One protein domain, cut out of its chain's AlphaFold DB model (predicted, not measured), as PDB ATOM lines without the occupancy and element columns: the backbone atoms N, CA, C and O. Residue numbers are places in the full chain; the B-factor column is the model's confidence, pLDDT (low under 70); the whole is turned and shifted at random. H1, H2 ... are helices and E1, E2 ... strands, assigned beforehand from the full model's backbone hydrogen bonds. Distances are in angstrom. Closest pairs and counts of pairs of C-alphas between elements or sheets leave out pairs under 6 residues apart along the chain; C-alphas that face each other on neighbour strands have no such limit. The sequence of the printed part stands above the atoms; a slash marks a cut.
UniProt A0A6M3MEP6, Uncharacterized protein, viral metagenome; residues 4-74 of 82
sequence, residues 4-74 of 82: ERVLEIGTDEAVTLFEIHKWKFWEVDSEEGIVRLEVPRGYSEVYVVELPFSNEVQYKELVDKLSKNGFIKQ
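This is residues 4 to 74 of the 82 residues of an uncharacterized protein of viral metagenome (UniProt A0A6M3MEP6). A twisted sheet of four strands has the helix H2 packed along one of its faces, in two layers, while the shorter helix H1 runs much the same way as H2, close to it, and only grazes the sheet. The long hairpin E3 and E4 makes the middle of the sheet, with short E1 and E2 at its edges, and residues 72 to 73 pair alongside E2. You have 71 printed residues with four named strands and two named helices, in the order E1 H1 E2 E3 E4 H2, and the class is mixed, helices and strands. The mixed sheet runs E1 E4 E3 E2; the whole is compact, with a radius of gyration of the C-alphas of 11.4 A and spans of 34 by 24 by 21 A.

Start with E3, residues 34 to 42, and E4, residues 45 to 52, an antiparallel hairpin at 165 degrees; look for N 37 and O 49 at 2.8 A. On the other side of E3, E2, residues 25 to 29, is its antiparallel neighbour at 147 degrees and forms a hairpin with it; N 27 and O 36 are 2.9 A apart. E2 E3 E4 are a meander, each strand the antiparallel neighbour of the one before. E1, residues 4 to 6, is parallel to E4 at 34 degrees, with N 5 and O 46 at 2.9 A; edge strands E1 and E2 are apart. H2, residues 56 to 68, is on the sheet at a height over the sheet of 10.1 A. It lies over E3, and only just not over E2, on which 2 of its 13 C-alphas fall; on the local plane it runs along E3 at 4 degrees. The closest C-alphas of E2 and H2, Trp 26 and Leu 66, are 8.0 A apart. H1, residues 11 to 17, only grazes the sheet with its residues 11 to 15; its closest C-alpha to E4 is Thr 11, 6.9 A from Leu 51. H1 and H2 are close but not clearly touching, Val 15 to Leu 66 at 7.2 A between C-alphas, at a shallow tilt of 17 degrees, the same way. E1, H1, E2 make a split strand-helix-strand unit, two strands of one sheet that are not neighbours, with a helix between them along the chain and E4 and E3 between them in the sheet; its crossover is right-handed. In H1 and H2 every O i to N i+4 pair is within hydrogen-bond range.

Find C-alpha 34 at (151.608, 170.755, 117.998); from there E3 runs 24.3 A to C-alpha 42, and E4 returns over 22.7 A from C-alpha 45 to C-alpha 52. E2 spans 13.5 A, E1 6.1 A from C-alpha 4 at (167.374, 167.984, 122.503), and H1 9.8 A. H2 runs 18.2 A, ending at C-alpha 68 (157.217, 172.346, 100.043).

The two C-alphas farthest apart, Tyr 43 and Val 57, are 35.5 A apart. The printed part has no cut; the link H1 to E2 is short, the others tight. Its mean pLDDT is 95.2, and no printed residue is under 70.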
ATOM      1  N   GLU A   4     168.329 167.171 123.250       96.12
ATOM      2  CA  GLU A   4     167.374 167.984 122.503       96.12
ATOM      3  C   GLU A   4     167.657 169.467 122.731       96.12
ATOM      4  O   GLU A   4     167.929 169.911 123.851       96.12
ATOM      5  N   ARG A   5     167.625 170.242 121.649       95.81
ATOM      6  CA  ARG A   5     167.642 171.702 121.689       95.81
ATOM      7  C   ARG A   5     166.347 172.213 121.102       95.81
ATOM      8  O   ARG A   5     166.231 172.328 119.884       95.81
ATOM      9  N   VAL A   6     165.406 172.501 121.987       96.69
ATOM     10  CA  VAL A   6     164.136 173.113 121.618       96.69
ATOM     11  C   VAL A   6     164.393 174.583 121.292       96.69
ATOM     12  O   VAL A   6     164.988 175.301 122.096       96.69
ATOM     13  N   LEU A   7     164.031 175.001 120.083       97.06
ATOM     14  CA  LEU A   7     164.167 176.373 119.608       97.06
ATOM     15  C   LEU A   7     162.786 177.030 119.606       97.06
ATOM     16  O   LEU A   7     161.860 176.534 118.966       97.06
ATOM     17  N   GLU A   8     162.669 178.165 120.284       96.50
ATOM     18  CA  GLU A   8     161.442 178.964 120.345       96.50
ATOM     19  C   GLU A   8     161.357 179.892 119.126       96.50
ATOM     20  O   GLU A   8     161.573 181.099 119.223       96.50
ATOM     21  N   ILE A   9     161.112 179.305 117.952       96.69
ATOM     22  CA  ILE A   9     161.082 180.017 116.668       96.69
ATOM     23  C   ILE A   9     159.824 179.685 115.866       96.69
ATOM     24  O   ILE A   9     159.237 178.612 115.993       96.69
ATOM     25  N   GLY A  10     159.416 180.619 115.007       95.12
ATOM     26  CA  GLY A  10     158.252 180.453 114.139       95.12
ATOM     27  C   GLY A  10     158.525 179.582 112.909       95.12
ATOM     28  O   GLY A  10     159.665 179.266 112.572       95.12
ATOM     29  N   THR A  11     157.464 179.238 112.173       95.06
ATOM     30  CA  THR A  11     157.556 178.365 110.990       95.06
ATOM     31  C   THR A  11     158.454 178.934 109.887       95.06
ATOM     32  O   THR A  11     159.211 178.183 109.279       95.06
ATOM     33  N   ASP A  12     158.386 180.240 109.606       96.12
ATOM     34  CA  ASP A  12     159.233 180.895 108.590       96.12
ATOM     35  C   ASP A  12     160.720 180.822 108.928       96.12
ATOM     36  O   ASP A  12     161.557 180.502 108.078       96.12
ATOM     37  N   GLU A  13     161.043 181.081 110.190       97.06
ATOM     38  CA  GLU A  13     162.411 181.035 110.684       97.06
ATOM     39  C   GLU A  13     162.936 179.598 110.689       97.06
ATOM     40  O   GLU A  13     164.033 179.356 110.195       97.06
ATOM     41  N   ALA A  14     162.130 178.631 111.136       96.56
ATOM     42  CA  ALA A  14     162.489 177.216 111.101       96.56
ATOM     43  C   ALA A  14     162.750 176.720 109.668       96.56
ATOM     44  O   ALA A  14     163.730 176.018 109.421       96.56
ATOM     45  N   VAL A  15     161.907 177.109 108.706       96.44
ATOM     46  CA  VAL A  15     162.094 176.769 107.288       96.44
ATOM     47  C   VAL A  15     163.407 177.334 106.752       96.44
ATOM     48  O   VAL A  15     164.168 176.602 106.124       96.44
ATOM     49  N   THR A  16     163.684 178.606 107.038       97.06
ATOM     50  CA  THR A  16     164.904 179.289 106.588       97.06
ATOM     51  C   THR A  16     166.148 178.668 107.226       97.06
ATOM     52  O   THR A  16     167.107 178.315 106.542       97.06
ATOM     53  N   LEU A  17     166.124 178.465 108.546       96.31
ATOM     54  CA  LEU A  17     167.242 177.916 109.312       96.31
ATOM     55  C   LEU A  17     167.600 176.491 108.870       96.31
ATOM     56  O   LEU A  17     168.776 176.119 108.806       96.31
ATOM     57  N   PHE A  18     166.590 175.682 108.548       96.12
ATOM     58  CA  PHE A  18     166.772 174.283 108.176       96.12
ATOM     59  C   PHE A  18     166.768 174.029 106.667       96.12
ATOM     60  O   PHE A  18     166.776 172.872 106.243       96.12
ATOM     61  N   GLU A  19     166.824 175.069 105.835       94.38
ATOM     62  CA  GLU A  19     166.844 174.936 104.375       94.38
ATOM     63  C   GLU A  19     167.985 174.018 103.906       94.38
ATOM     64  O   GLU A  19     167.746 173.031 103.208       94.38
ATOM     65  N   ILE A  20     169.201 174.272 104.400       93.00
ATOM     66  CA  ILE A  20     170.430 173.545 104.039       93.00
ATOM     67  C   ILE A  20     170.489 172.104 104.574       93.00
ATOM     68  O   ILE A  20     171.392 171.342 104.220       93.00
ATOM     69  N   HIS A  21     169.568 171.722 105.462       94.12
ATOM     70  CA  HIS A  21     169.586 170.411 106.098       94.12
ATOM     71  C   HIS A  21     168.890 169.387 105.205       94.12
ATOM     72  O   HIS A  21     167.721 169.526 104.848       94.12
ATOM     73  N   LYS A  22     169.614 168.312 104.874       91.88
ATOM     74  CA  LYS A  22     169.059 167.178 104.124       91.88
ATOM     75  C   LYS A  22     168.039 166.393 104.950       91.88
ATOM     76  O   LYS A  22     167.031 165.942 104.418       91.88
ATOM     77  N   TRP A  23     168.337 166.195 106.232       94.75
ATOM     78  CA  TRP A  23     167.513 165.419 107.150       94.75
ATOM     79  C   TRP A  23     166.778 166.369 108.076       94.75
ATOM     80  O   TRP A  23     167.364 166.908 109.012       94.75
ATOM     81  N   LYS A  24     165.508 166.588 107.767       96.75
ATOM     82  CA  LYS A  24     164.596 167.403 108.554       96.75
ATOM     83  C   LYS A  24     163.229 166.747 108.506       96.75
ATOM     84  O   LYS A  24     162.711 166.436 107.430       96.75
ATOM     85  N   PHE A  25     162.699 166.464 109.679       97.12
ATOM     86  CA  PHE A  25     161.513 165.653 109.859       97.12
ATOM     87  C   PHE A  25     160.434 166.463 110.552       97.12
ATOM     88  O   PHE A  25     160.721 167.473 111.195       97.12
ATOM     89  N   TRP A  26     159.194 166.018 110.412       97.25
ATOM     90  CA  TRP A  26     158.100 166.535 111.211       97.25
ATOM     91  C   TRP A  26     157.137 165.426 111.610       97.25
ATOM     92  O   TRP A  26     156.922 164.466 110.864       97.25
ATOM     93  N   GLU A  27     156.530 165.581 112.773       96.12
ATOM     94  CA  GLU A  27     155.413 164.769 113.236       96.12
ATOM     95  C   GLU A  27     154.341 165.647 113.874       96.12
ATOM     96  O   GLU A  27     154.557 166.830 114.130       96.12
ATOM     97  N   VAL A  28     153.153 165.079 114.056       95.19
ATOM     98  CA  VAL A  28     152.018 165.778 114.653       95.19
ATOM     99  C   VAL A  28     151.692 165.134 115.987       95.19
ATOM    100  O   VAL A  28     151.455 163.929 116.047       95.19
ATOM    101  N   ASP A  29     151.647 165.964 117.019       92.44
ATOM    102  CA  ASP A  29     150.997 165.664 118.278       92.44
ATOM    103  C   ASP A  29     149.591 166.270 118.229       92.44
ATOM    104  O   ASP A  29     149.392 167.482 118.331       92.44
ATOM    105  N   SER A  30     148.599 165.419 117.969       87.38
ATOM    106  CA  SER A  30     147.202 165.847 117.894       87.38
ATOM    107  C   SER A  30     146.569 166.091 119.261       87.38
ATOM    108  O   SER A  30     145.518 166.723 119.305       87.38
ATOM    109  N   GLU A  31     147.155 165.565 120.338       89.88
ATOM    110  CA  GLU A  31     146.644 165.754 121.699       89.88
ATOM    111  C   GLU A  31     147.007 167.155 122.196       89.88
ATOM    112  O   GLU A  31     146.147 167.871 122.704       89.88
ATOM    113  N   GLU A  32     148.243 167.580 121.927       90.94
ATOM    114  CA  GLU A  32     148.753 168.904 122.298       90.94
ATOM    115  C   GLU A  32     148.502 169.977 121.221       90.94
ATOM    116  O   GLU A  32     148.673 171.172 121.463       90.94
ATOM    117  N   GLY A  33     148.083 169.583 120.013       94.81
ATOM    118  CA  GLY A  33     147.875 170.517 118.902       94.81
ATOM    119  C   GLY A  33     149.187 171.129 118.405       94.81
ATOM    120  O   GLY A  33     149.247 172.319 118.096       94.81
ATOM    121  N   ILE A  34     150.251 170.324 118.344       96.25
ATOM    122  CA  ILE A  34     151.608 170.755 117.998       96.25
ATOM    123  C   ILE A  34     152.114 169.965 116.792       96.25
ATOM    124  O   ILE A  34     151.943 168.751 116.687       96.25
ATOM    125  N   VAL A  35     152.781 170.648 115.864       96.75
ATOM    126  CA  VAL A  35     153.654 169.999 114.884       96.75
ATOM    127  C   VAL A  35     155.089 170.132 115.359       96.75
ATOM    128  O   VAL A  35     155.628 171.235 115.458       96.75
ATOM    129  N   ARG A  36     155.708 168.991 115.647       97.12
ATOM    130  CA  ARG A  36     157.086 168.895 116.117       97.12
ATOM    131  C   ARG A  36     158.007 168.711 114.920       97.12
ATOM    132  O   ARG A  36     157.858 167.755 114.160       97.12
ATOM    133  N   LEU A  37     158.949 169.628 114.739       97.44
ATOM    134  CA  LEU A  37     160.024 169.520 113.758       97.44
ATOM    135  C   LEU A  37     161.261 168.944 114.421       97.44
ATOM    136  O   LEU A  37     161.599 169.349 115.527       97.44
ATOM    137  N   GLU A  38     161.977 168.077 113.716       96.56
ATOM    138  CA  GLU A  38     163.212 167.479 114.214       96.56
ATOM    139  C   GLU A  38     164.312 167.520 113.157       96.56
ATOM    140  O   GLU A  38     164.146 167.047 112.029       96.56
ATOM    141  N   VAL A  39     165.466 168.073 113.527       96.69
ATOM    142  CA  VAL A  39     166.636 168.183 112.650       96.69
ATOM    143  C   VAL A  39     167.866 167.638 113.373       96.69
ATOM    144  O   VAL A  39     168.406 168.300 114.266       96.69
ATOM    145  N   PRO A  40     168.336 166.428 113.021       95.06
ATOM    146  CA  PRO A  40     169.518 165.842 113.642       95.06
ATOM    147  C   PRO A  40     170.775 166.676 113.366       95.06
ATOM    148  O   PRO A  40     171.087 166.987 112.214       95.06
ATOM    149  N   ARG A  41     171.543 166.986 114.419       90.69
ATOM    150  CA  ARG A  41     172.827 167.705 114.322       90.69
ATOM    151  C   ARG A  41     174.047 166.825 114.617       90.69
ATOM    152  O   ARG A  41     175.181 167.292 114.575       90.69
ATOM    153  N   GLY A  42     173.828 165.532 114.832       85.88
ATOM    154  CA  GLY A  42     174.860 164.519 115.027       85.88
ATOM    155  C   GLY A  42     174.269 163.252 115.642       85.88
ATOM    156  O   GLY A  42     173.054 163.101 115.719       85.88
ATOM    157  N   TYR A  43     175.125 162.349 116.120       83.88
ATOM    158  CA  TYR A  43     174.689 161.086 116.735       83.88
ATOM    159  C   TYR A  43     174.018 161.249 118.109       83.88
ATOM    160  O   TYR A  43     173.386 160.315 118.596       83.88
ATOM    161  N   SER A  44     174.169 162.407 118.753       91.06
ATOM    162  CA  SER A  44     173.702 162.641 120.123       91.06
ATOM    163  C   SER A  44     172.989 163.978 120.308       91.06
ATOM    164  O   SER A  44     172.800 164.393 121.447       91.06
ATOM    165  N   GLU A  45     172.643 164.682 119.230       94.50
ATOM    166  CA  GLU A  45     172.045 166.017 119.308       94.50
ATOM    167  C   GLU A  45     171.018 166.233 118.197       94.50
ATOM    168  O   GLU A  45     171.258 165.883 117.037       94.50
ATOM    169  N   VAL A  46     169.889 166.835 118.558       95.81
ATOM    170  CA  VAL A  46     168.782 167.156 117.655       95.81
ATOM    171  C   VAL A  46     168.229 168.542 117.984       95.81
ATOM    172  O   VAL A  46     168.086 168.899 119.156       95.81
ATOM    173  N   TYR A  47     167.945 169.333 116.951       96.94
ATOM    174  CA  TYR A  47     167.146 170.546 117.089       96.94
ATOM    175  C   TYR A  47     165.673 170.195 116.971       96.94
ATOM    176  O   TYR A  47     165.290 169.466 116.056       96.94
ATOM    177  N   VAL A  48     164.877 170.745 117.878       97.19
ATOM    178  CA  VAL A  48     163.432 170.553 117.923       97.19
ATOM    179  C   VAL A  48     162.759 171.913 117.819       97.19
ATOM    180  O   VAL A  48     163.222 172.875 118.429       97.19
ATOM    181  N   VAL A  49     161.687 172.009 117.040       97.88
ATOM    182  CA  VAL A  49     160.809 173.187 117.018       97.88
ATOM    183  C   VAL A  49     159.383 172.709 117.200       97.88
ATOM    184  O   VAL A  49     158.946 171.805 116.492       97.88
ATOM    185  N   GLU A  50     158.661 173.320 118.123       97.56
ATOM    186  CA  GLU A  50     157.272 172.988 118.415       97.56
ATOM    187  C   GLU A  50     156.384 174.099 117.865       97.56
ATOM    188  O   GLU A  50     156.453 175.248 118.296       97.56
ATOM    189  N   LEU A  51     155.592 173.766 116.848       96.88
ATOM    190  CA  LEU A  51     154.740 174.717 116.149       96.88
ATOM    191  C   LEU A  51     153.275 174.444 116.504       96.88
ATOM    192  O   LEU A  51     152.696 173.492 115.969       96.88
ATOM    193  N   PRO A  52     152.663 175.244 117.393       96.25
ATOM    194  CA  PRO A  52     151.274 175.051 117.771       96.25
ATOM    195  C   PRO A  52     150.339 175.385 116.604       96.25
ATOM    196  O   PRO A  52     150.592 176.305 115.823       96.25
ATOM    197  N   PHE A  53     149.223 174.668 116.512       95.25
ATOM    198  CA  PHE A  53     148.125 174.968 115.599       95.25
ATOM    199  C   PHE A  53     146.794 174.917 116.351       95.25
ATOM    200  O   PHE A  53     146.541 174.026 117.155       95.25
ATOM    201  N   SER A  54     145.908 175.877 116.087       93.50
ATOM    202  CA  SER A  54     144.623 175.971 116.798       93.50
ATOM    203  C   SER A  54     143.448 175.364 116.033       93.50
ATOM    204  O   SER A  54     142.359 175.222 116.581       93.50
ATOM    205  N   ASN A  55     143.620 175.068 114.744       94.00
ATOM    206  CA  ASN A  55     142.563 174.522 113.898       94.00
ATOM    207  C   ASN A  55     143.125 173.781 112.676       94.00
ATOM    208  O   ASN A  55     144.311 173.860 112.354       94.00
ATOM    209  N   GLU A  56     142.236 173.082 111.970       94.00
ATOM    210  CA  GLU A  56     142.583 172.276 110.796       94.00
ATOM    211  C   GLU A  56     143.144 173.113 109.631       94.00
ATOM    212  O   GLU A  56     143.980 172.623 108.873       94.00
ATOM    213  N   VAL A  57     142.715 174.372 109.483       96.12
ATOM    214  CA  VAL A  57     143.203 175.265 108.417       96.12
ATOM    215  C   VAL A  57     144.672 175.605 108.653       96.12
ATOM    216  O   VAL A  57     145.494 175.360 107.773       96.12
ATOM    217  N   GLN A  58     145.017 176.056 109.863       94.69
ATOM    218  CA  GLN A  58     146.402 176.341 110.252       94.69
ATOM    219  C   GLN A  58     147.286 175.099 110.132       94.69
ATOM    220  O   GLN A  58     148.391 175.174 109.600       94.69
ATOM    221  N   TYR A  59     146.787 173.938 110.565       95.56
ATOM    222  CA  TYR A  59     147.511 172.678 110.419       95.56
ATOM    223  C   TYR A  59     147.823 172.361 108.948       95.56
ATOM    224  O   TYR A  59     148.959 172.020 108.613       95.56
ATOM    225  N   LYS A  60     146.842 172.506 108.048       96.00
ATOM    226  CA  LYS A  60     147.036 172.263 106.609       96.00
ATOM    227  C   LYS A  60     148.042 173.228 105.991       96.00
ATOM    228  O   LYS A  60     148.910 172.779 105.247       96.00
ATOM    229  N   GLU A  61     147.944 174.518 106.305       95.94
ATOM    230  CA  GLU A  61     148.892 175.534 105.831       95.94
ATOM    231  C   GLU A  61     150.321 175.223 106.290       95.94
ATOM    232  O   GLU A  61     151.272 175.293 105.507       95.94
ATOM    233  N   LEU A  62     150.468 174.811 107.549       95.94
ATOM    234  CA  LEU A  62     151.751 174.465 108.137       95.94
ATOM    235  C   LEU A  62     152.365 173.222 107.479       95.94
ATOM    236  O   LEU A  62     153.517 173.255 107.048       95.94
ATOM    237  N   VAL A  63     151.594 172.146 107.323       95.50
ATOM    238  CA  VAL A  63     152.063 170.908 106.680       95.50
ATOM    239  C   VAL A  63     152.404 171.118 105.204       95.50
ATOM    240  O   VAL A  63     153.405 170.575 104.728       95.50
ATOM    241  N   ASP A  64     151.615 171.910 104.478       96.94
ATOM    242  CA  ASP A  64     151.897 172.264 103.084       96.94
ATOM    243  C   ASP A  64     153.230 173.017 102.968       96.94
ATOM    244  O   ASP A  64     154.091 172.654 102.162       96.94
ATOM    245  N   LYS A  65     153.460 174.000 103.846       96.88
ATOM    246  CA  LYS A  65     154.716 174.754 103.900       96.88
ATOM    247  C   LYS A  65     155.915 173.867 104.220       96.88
ATOM    248  O   LYS A  65     156.932 173.952 103.532       96.88
ATOM    249  N   LEU A  66     155.808 172.995 105.218       96.81
ATOM    250  CA  LEU A  66     156.875 172.061 105.585       96.81
ATOM    251  C   LEU A  66     157.205 171.111 104.427       96.81
ATOM    252  O   LEU A  66     158.373 170.946 104.068       96.81
ATOM    253  N   SER A  67     156.177 170.555 103.785       94.81
ATOM    254  CA  SER A  67     156.329 169.636 102.653       94.81
ATOM    255  C   SER A  67     157.002 170.310 101.454       94.81
ATOM    256  O   SER A  67     157.937 169.755 100.878       94.81
ATOM    257  N   LYS A  68     156.596 171.542 101.113       96.56
ATOM    258  CA  LYS A  68     157.217 172.346 100.043       96.56
ATOM    259  C   LYS A  68     158.686 172.674 100.306       96.56
ATOM    260  O   LYS A  68     159.452 172.812  99.359       96.56
ATOM    261  N   ASN A  69     159.082 172.759 101.573       96.75
ATOM    262  CA  ASN A  69     160.456 173.049 101.984       96.75
ATOM    263  C   ASN A  69     161.285 171.789 102.279       96.75
ATOM    264  O   ASN A  69     162.388 171.879 102.820       96.75
ATOM    265  N   GLY A  70     160.784 170.607 101.904       95.88
ATOM    266  CA  GLY A  70     161.526 169.349 101.973       95.88
ATOM    267  C   GLY A  70     161.589 168.721 103.365       95.88
ATOM    268  O   GLY A  70     162.468 167.896 103.607       95.88
ATOM    269  N   PHE A  71     160.696 169.102 104.283       97.62
ATOM    270  CA  PHE A  71     160.525 168.376 105.540       97.62
ATOM    271  C   PHE A  71     159.760 167.075 105.311       97.62
ATOM    272  O   PHE A  71     158.742 167.034 104.618       97.62
ATOM    273  N   ILE A  72     160.251 166.002 105.924       96.88
ATOM    274  CA  ILE A  72     159.746 164.646 105.730       96.88
ATOM    275  C   ILE A  72     158.836 164.282 106.901       96.88
ATOM    276  O   ILE A  72     159.269 164.295 108.051       96.88
ATOM    277  N   LYS A  73     157.585 163.905 106.618       96.69
ATOM    278  CA  LYS A  73     156.692 163.392 107.660       96.69
ATOM    279  C   LYS A  73     157.250 162.086 108.216       96.69
ATOM    280  O   LYS A  73     157.515 161.161 107.446       96.69
ATOM    281  N   GLN A  74     157.362 161.986 109.532       94.31
ATOM    282  CA  GLN A  74     157.743 160.755 110.212       94.31
ATOM    283  C   GLN A  74     156.621 160.220 111.106       94.31
ATOM    284  O   GLN A  74     155.610 160.870 111.369       94.31
TER     285      GLN A  74